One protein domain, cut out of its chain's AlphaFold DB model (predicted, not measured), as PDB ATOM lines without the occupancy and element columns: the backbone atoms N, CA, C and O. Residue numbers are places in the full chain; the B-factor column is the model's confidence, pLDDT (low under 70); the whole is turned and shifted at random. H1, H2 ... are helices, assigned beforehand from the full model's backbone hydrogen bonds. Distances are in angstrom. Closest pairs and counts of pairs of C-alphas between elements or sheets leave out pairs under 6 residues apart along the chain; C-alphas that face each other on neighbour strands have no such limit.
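Overview. This is residues 259 to 305 of the 943 residues of the protein "Autotransporter domain-containing protein" of Methylococcaceae bacterium (UniProt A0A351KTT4). Two longer helices, H2 and H3, form two layers that run opposite ways and cross at a steep angle, joined at one end by the turn of residues 279 to 283; at the other end the shorter helix H4 comes back from H3 to H2, reaching residues 268 to 272 of H2. The short first helix, H1, packs on H2. The printed part has 47 residues with four named helices, in the order H1, H2, H3, H4, and no named strand, and its class is all helix. It is compact, with a radius of gyration of the C-alphas of 10.1 A, and the C-alphas span 28 by 19 by 13 A.

Along the chain. Begin with H2, residues 266 to 278: find C-alpha 266 at (182.068, 130.516, 192.074), and from there the helix runs 18.7 A to C-alpha 278 at (164.359, 125.399, 188.647). Look next at H3, residues 284 to 295, which is 17.0 A from first to last C-alpha. H4 holds residues 298 to 305, is 10.5 A long, and ends at C-alpha 305, at (177.257, 129.753, 182.108). Go back to the first printed residue for H1, residues 259 to 262, 5.2 A long.

Arrangement. Start at H2, where H1 touches it: the closest C-alphas are those of Arg 260 and Ala 272, 4.7 A apart. With residues 268 to 272 alone, H2 also touches H4, and the closest C-alphas, of Gln 268 and Leu 305, are 5.8 A apart. The lines of H2 and H4 are about perpendicular, at 89 degrees. H2 and H3 are close but not clearly touching; their closest C-alphas, of Leu 275 and Leu 290, are 7.3 A apart. They run opposite ways at a steep tilt of 54 degrees. H3 and H4 form a helical hairpin and only just touch, with 3 pairs of C-alphas within 8 A, H3 with residues 293 to 294 alone; the closest are those of Leu 293 and Leu 301, at 6.2 A. They run opposite ways at a tilt of 38 degrees, only just steep. H1 and H4 only just touch as well, also with 3 pairs within 8 A, the closest being the C-alphas of Gln 262 and Gln 298, 6.7 A apart. In the backbones of H2, H3 and H4, every O i to N i+4 pair is within hydrogen-bond range, while H1 is too short for such a pair.

Size, cuts and confidence. Look for the two C-alphas farthest apart at Thr 265 and Gly 284, 28.6 A from each other. The first and last printed C-alphas, of Phe 259 and Leu 305, are 9.0 A apart. The printed part has no cut, and the links H1 to H2, H2 to H3 and H3 to H4 are tight. The mean pLDDT of the printed part is 92.5, and no printed residue is under 70.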
ATOM      1  N   PHE A 259     173.856 121.026 186.557       92.50
ATOM      2  CA  PHE A 259     174.589 122.235 186.187       92.50
ATOM      3  C   PHE A 259     175.683 122.537 187.213       92.50
ATOM      4  O   PHE A 259     176.820 122.850 186.844       92.50
ATOM      5  N   ARG A 260     175.382 122.382 188.509       92.00
ATOM      6  CA  ARG A 260     176.327 122.681 189.591       92.00
ATOM      7  C   ARG A 260     177.546 121.763 189.569       92.00
ATOM      8  O   ARG A 260     178.635 122.197 189.940       92.00
ATOM      9  N   GLN A 261     177.385 120.508 189.148       89.69
ATOM     10  CA  GLN A 261     178.503 119.574 188.985       89.69
ATOM     11  C   GLN A 261     179.405 119.941 187.801       89.69
ATOM     12  O   GLN A 261     180.594 119.620 187.820       89.69
ATOM     13  N   GLN A 262     178.864 120.625 186.789       90.12
ATOM     14  CA  GLN A 262     179.641 121.075 185.635       90.12
ATOM     15  C   GLN A 262     180.381 122.390 185.901       90.12
ATOM     16  O   GLN A 262     181.453 122.594 185.328       90.12
ATOM     17  N   ALA A 263     179.860 123.246 186.779       92.38
ATOM     18  CA  ALA A 263     180.438 124.542 187.121       92.38
ATOM     19  C   ALA A 263     181.841 124.453 187.759       92.38
ATOM     20  O   ALA A 263     182.124 123.596 188.603       92.38
ATOM     21  N   GLN A 264     182.722 125.382 187.382       91.38
ATOM     22  CA  GLN A 264     184.086 125.506 187.900       91.38
ATOM     23  C   GLN A 264     184.236 126.718 188.818       91.38
ATOM     24  O   GLN A 264     184.629 126.533 189.976       91.38
ATOM     25  N   THR A 265     183.891 127.909 188.320       92.62
ATOM     26  CA  THR A 265     184.010 129.176 189.059       92.62
ATOM     27  C   THR A 265     182.908 129.320 190.108       92.62
ATOM     28  O   THR A 265     181.932 128.563 190.116       92.62
ATOM     29  N   LEU A 266     183.067 130.262 191.037       91.38
ATOM     30  CA  LEU A 266     182.068 130.516 192.074       91.38
ATOM     31  C   LEU A 266     180.779 131.088 191.457       91.38
ATOM     32  O   LEU A 266     179.705 130.563 191.748       91.38
ATOM     33  N   ASN A 267     180.891 132.039 190.523       93.31
ATOM     34  CA  ASN A 267     179.774 132.608 189.761       93.31
ATOM     35  C   ASN A 267     178.995 131.514 189.024       93.31
ATOM     36  O   ASN A 267     177.784 131.381 189.203       93.31
ATOM     37  N   GLN A 268     179.697 130.642 188.286       94.06
ATOM     38  CA  GLN A 268     179.066 129.508 187.611       94.06
ATOM     39  C   GLN A 268     178.344 128.589 188.601       94.06
ATOM     40  O   GLN A 268     177.282 128.072 188.278       94.06
ATOM     41  N   ARG A 269     178.901 128.346 189.795       93.19
ATOM     42  CA  ARG A 269     178.284 127.462 190.799       93.19
ATOM     43  C   ARG A 269     177.035 128.075 191.417       93.19
ATOM     44  O   ARG A 269     176.090 127.324 191.667       93.19
ATOM     45  N   PHE A 270     177.023 129.381 191.681       92.94
ATOM     46  CA  PHE A 270     175.841 130.071 192.197       92.94
ATOM     47  C   PHE A 270     174.717 130.061 191.168       92.94
ATOM     48  O   PHE A 270     173.655 129.508 191.454       92.94
ATOM     49  N   LEU A 271     175.009 130.514 189.949       94.69
ATOM     50  CA  LEU A 271     174.099 130.431 188.811       94.69
ATOM     51  C   LEU A 271     173.561 129.003 188.632       94.69
ATOM     52  O   LEU A 271     172.356 128.763 188.650       94.69
ATOM     53  N   ALA A 272     174.453 128.023 188.517       94.44
ATOM     54  CA  ALA A 272     174.071 126.644 188.264       94.44
ATOM     55  C   ALA A 272     173.221 126.026 189.383       94.44
ATOM     56  O   ALA A 272     172.392 125.163 189.109       94.44
ATOM     57  N   THR A 273     173.403 126.468 190.631       92.94
ATOM     58  CA  THR A 273     172.564 126.031 191.755       92.94
ATOM     59  C   THR A 273     171.124 126.517 191.590       92.94
ATOM     60  O   THR A 273     170.206 125.739 191.845       92.94
ATOM     61  N   ILE A 274     170.924 127.756 191.124       93.44
ATOM     62  CA  ILE A 274     169.590 128.271 190.786       93.44
ATOM     63  C   ILE A 274     169.000 127.477 189.622       93.44
ATOM     64  O   ILE A 274     167.884 126.980 189.726       93.44
ATOM     65  N   LEU A 275     169.763 127.261 188.546       94.31
ATOM     66  CA  LEU A 275     169.268 126.507 187.390       94.31
ATOM     67  C   LEU A 275     168.828 125.085 187.769       94.31
ATOM     68  O   LEU A 275     167.747 124.665 187.360       94.31
ATOM     69  N   ASP A 276     169.615 124.369 188.580       92.75
ATOM     70  CA  ASP A 276     169.278 123.029 189.083       92.75
ATOM     71  C   ASP A 276     167.995 123.036 189.942       92.75
ATOM     72  O   ASP A 276     167.173 122.124 189.837       92.75
ATOM     73  N   HIS A 277     167.787 124.076 190.757       91.94
ATOM     74  CA  HIS A 277     166.575 124.239 191.568       91.94
ATOM     75  C   HIS A 277     165.314 124.463 190.714       91.94
ATOM     76  O   HIS A 277     164.214 124.046 191.083       91.94
ATOM     77  N   GLU A 278     165.465 125.091 189.549       93.00
ATOM     78  CA  GLU A 278     164.359 125.399 188.647       93.00
ATOM     79  C   GLU A 278     163.948 124.217 187.756       93.00
ATOM     80  O   GLU A 278     162.790 124.151 187.337       93.00
ATOM     81  N   VAL A 279     164.832 123.241 187.504       92.44
ATOM     82  CA  VAL A 279     164.562 122.088 186.617       92.44
ATOM     83  C   VAL A 279     163.204 121.407 186.888       92.44
ATOM     84  O   VAL A 279     162.427 121.253 185.936       92.44
ATOM     85  N   PRO A 280     162.831 121.039 188.135       89.75
ATOM     86  CA  PRO A 280     161.604 120.272 188.382       89.75
ATOM     87  C   PRO A 280     160.307 121.050 188.104       89.75
ATOM     88  O   PRO A 280     159.254 120.444 187.866       89.75
ATOM     89  N   LYS A 281     160.364 122.388 188.135       89.69
ATOM     90  CA  LYS A 281     159.210 123.302 188.028       89.69
ATOM     91  C   LYS A 281     159.199 124.144 186.749       89.69
ATOM     92  O   LYS A 281     158.149 124.669 186.387       89.69
ATOM     93  N   ALA A 282     160.314 124.202 186.022       91.75
ATOM     94  CA  ALA A 282     160.428 124.936 184.770       91.75
ATOM     95  C   ALA A 282     159.331 124.532 183.774       91.75
ATOM     96  O   ALA A 282     158.999 123.354 183.619       91.75
ATOM     97  N   SER A 283     158.770 125.502 183.060       91.38
ATOM     98  CA  SER A 283     157.791 125.279 181.992       91.38
ATOM     99  C   SER A 283     158.005 126.285 180.859       91.38
ATOM    100  O   SER A 283     158.780 127.233 181.004       91.38
ATOM    101  N   GLY A 284     157.380 126.052 179.700       93.75
ATOM    102  CA  GLY A 284     157.452 126.961 178.552       93.75
ATOM    103  C   GLY A 284     158.886 127.329 178.149       93.75
ATOM    104  O   GLY A 284     159.721 126.453 177.918       93.75
ATOM    105  N   ALA A 285     159.168 128.633 178.078       93.31
ATOM    106  CA  ALA A 285     160.464 129.163 177.656       93.31
ATOM    107  C   ALA A 285     161.622 128.782 178.595       93.31
ATOM    108  O   ALA A 285     162.702 128.455 178.106       93.31
ATOM    109  N   LEU A 286     161.397 128.749 179.918       94.25
ATOM    110  CA  LEU A 286     162.440 128.365 180.875       94.25
ATOM    111  C   LEU A 286     162.860 126.909 180.672       94.25
ATOM    112  O   LEU A 286     164.049 126.608 180.613       94.25
ATOM    113  N   TYR A 287     161.889 126.009 180.494       94.06
ATOM    114  CA  TYR A 287     162.187 124.603 180.227       94.06
ATOM    115  C   TYR A 287     163.008 124.431 178.945       94.06
ATOM    116  O   TYR A 287     163.980 123.680 178.940       94.06
ATOM    117  N   ASN A 288     162.657 125.151 177.876       93.69
ATOM    118  CA  ASN A 288     163.394 125.085 176.613       93.69
ATOM    119  C   ASN A 288     164.843 125.574 176.767       93.69
ATOM    120  O   ASN A 288     165.757 124.943 176.231       93.69
ATOM    121  N   ALA A 289     165.065 126.650 177.527       94.44
ATOM    122  CA  ALA A 289     166.400 127.175 177.796       94.44
ATOM    123  C   ALA A 289     167.246 126.192 178.623       94.44
ATOM    124  O   ALA A 289     168.342 125.820 178.202       94.44
ATOM    125  N   LEU A 290     166.709 125.682 179.738       94.62
ATOM    126  CA  LEU A 290     167.394 124.685 180.570       94.62
ATOM    127  C   LEU A 290     167.675 123.393 179.793       94.62
ATOM    128  O   LEU A 290     168.754 122.820 179.910       94.62
ATOM    129  N   ASN A 291     166.731 122.939 178.965       93.38
ATOM    130  CA  ASN A 291     166.922 121.753 178.135       93.38
ATOM    131  C   ASN A 291     168.008 121.963 177.074       93.38
ATOM    132  O   ASN A 291     168.771 121.042 176.798       93.38
ATOM    133  N   THR A 292     168.120 123.171 176.520       93.38
ATOM    134  CA  THR A 292     169.216 123.520 175.607       93.38
ATOM    135  C   THR A 292     170.557 123.459 176.333       93.38
ATOM    136  O   THR A 292     171.464 122.781 175.861       93.38
ATOM    137  N   LEU A 293     170.661 124.074 177.518       94.06
ATOM    138  CA  LEU A 293     171.870 124.027 178.349       94.06
ATOM    139  C   LEU A 293     172.268 122.592 178.720       94.06
ATOM    140  O   LEU A 293     173.440 122.237 178.642       94.06
ATOM    141  N   TYR A 294     171.298 121.754 179.091       91.88
ATOM    142  CA  TYR A 294     171.529 120.357 179.467       91.88
ATOM    143  C   TYR A 294     172.168 119.536 178.338       91.88
ATOM    144  O   TYR A 294     173.002 118.668 178.593       91.88
ATOM    145  N   GLN A 295     171.814 119.839 177.088       90.12
ATOM    146  CA  GLN A 295     172.303 119.130 175.903       90.12
ATOM    147  C   GLN A 295     173.679 119.614 175.414       90.12
ATOM    148  O   GLN A 295     174.272 118.976 174.538       90.12
ATOM    149  N   LEU A 296     174.207 120.713 175.965       91.38
ATOM    150  CA  LEU A 296     175.509 121.239 175.566       91.38
ATOM    151  C   LEU A 296     176.663 120.331 176.034       91.38
ATOM    152  O   LEU A 296     176.646 119.807 177.152       91.38
ATOM    153  N   PRO A 297     177.723 120.178 175.219       90.50
ATOM    154  CA  PRO A 297     179.013 119.674 175.678       90.50
ATOM    155  C   PRO A 297     179.527 120.448 176.900       90.50
ATOM    156  O   PRO A 297     179.326 121.653 177.007       90.50
ATOM    157  N   GLN A 298     180.257 119.774 177.793       89.00
ATOM    158  CA  GLN A 298     180.697 120.342 179.076       89.00
ATOM    159  C   GLN A 298     181.446 121.683 178.950       89.00
ATOM    160  O   GLN A 298     181.226 122.580 179.760       89.00
ATOM    161  N   ASN A 299     182.324 121.829 177.956       90.00
ATOM    162  CA  ASN A 299     183.036 123.084 177.698       90.00
ATOM    163  C   ASN A 299     182.077 124.196 177.250       90.00
ATOM    164  O   ASN A 299     182.065 125.262 177.849       90.00
ATOM    165  N   GLN A 300     181.203 123.908 176.285       92.69
ATOM    166  CA  GLN A 300     180.209 124.866 175.798       92.69
ATOM    167  C   GLN A 300     179.201 125.266 176.879       92.69
ATOM    168  O   GLN A 300     178.780 126.419 176.925       92.69
ATOM    169  N   LEU A 301     178.832 124.340 177.767       93.00
ATOM    170  CA  LEU A 301     177.992 124.636 178.922       93.00
ATOM    171  C   LEU A 301     178.690 125.619 179.863       93.00
ATOM    172  O   LEU A 301     178.091 126.624 180.218       93.00
ATOM    173  N   ARG A 302     179.950 125.366 180.238       92.19
ATOM    174  CA  ARG A 302     180.721 126.277 181.103       92.19
ATOM    175  C   ARG A 302     180.858 127.663 180.491       92.19
ATOM    176  O   ARG A 302     180.571 128.637 181.173       92.19
ATOM    177  N   ASP A 303     181.213 127.735 179.211       91.75
ATOM    178  CA  ASP A 303     181.341 129.006 178.494       91.75
ATOM    179  C   ASP A 303     180.001 129.750 178.441       91.75
ATOM    180  O   ASP A 303     179.950 130.967 178.605       91.75
ATOM    181  N   THR A 304     178.897 129.020 178.254       93.88
ATOM    182  CA  THR A 304     177.550 129.605 178.262       93.88
ATOM    183  C   THR A 304     177.161 130.084 179.659       93.88
ATOM    184  O   THR A 304     176.617 131.176 179.764       93.88
ATOM    185  N   LEU A 305     177.480 129.333 180.720       94.25
ATOM    186  CA  LEU A 305     177.257 129.753 182.108       94.25
ATOM    187  C   LEU A 305     178.058 131.016 182.445       94.25
ATOM    188  O   LEU A 305     177.494 131.920 183.040       94.25
TER     189      LEU A 305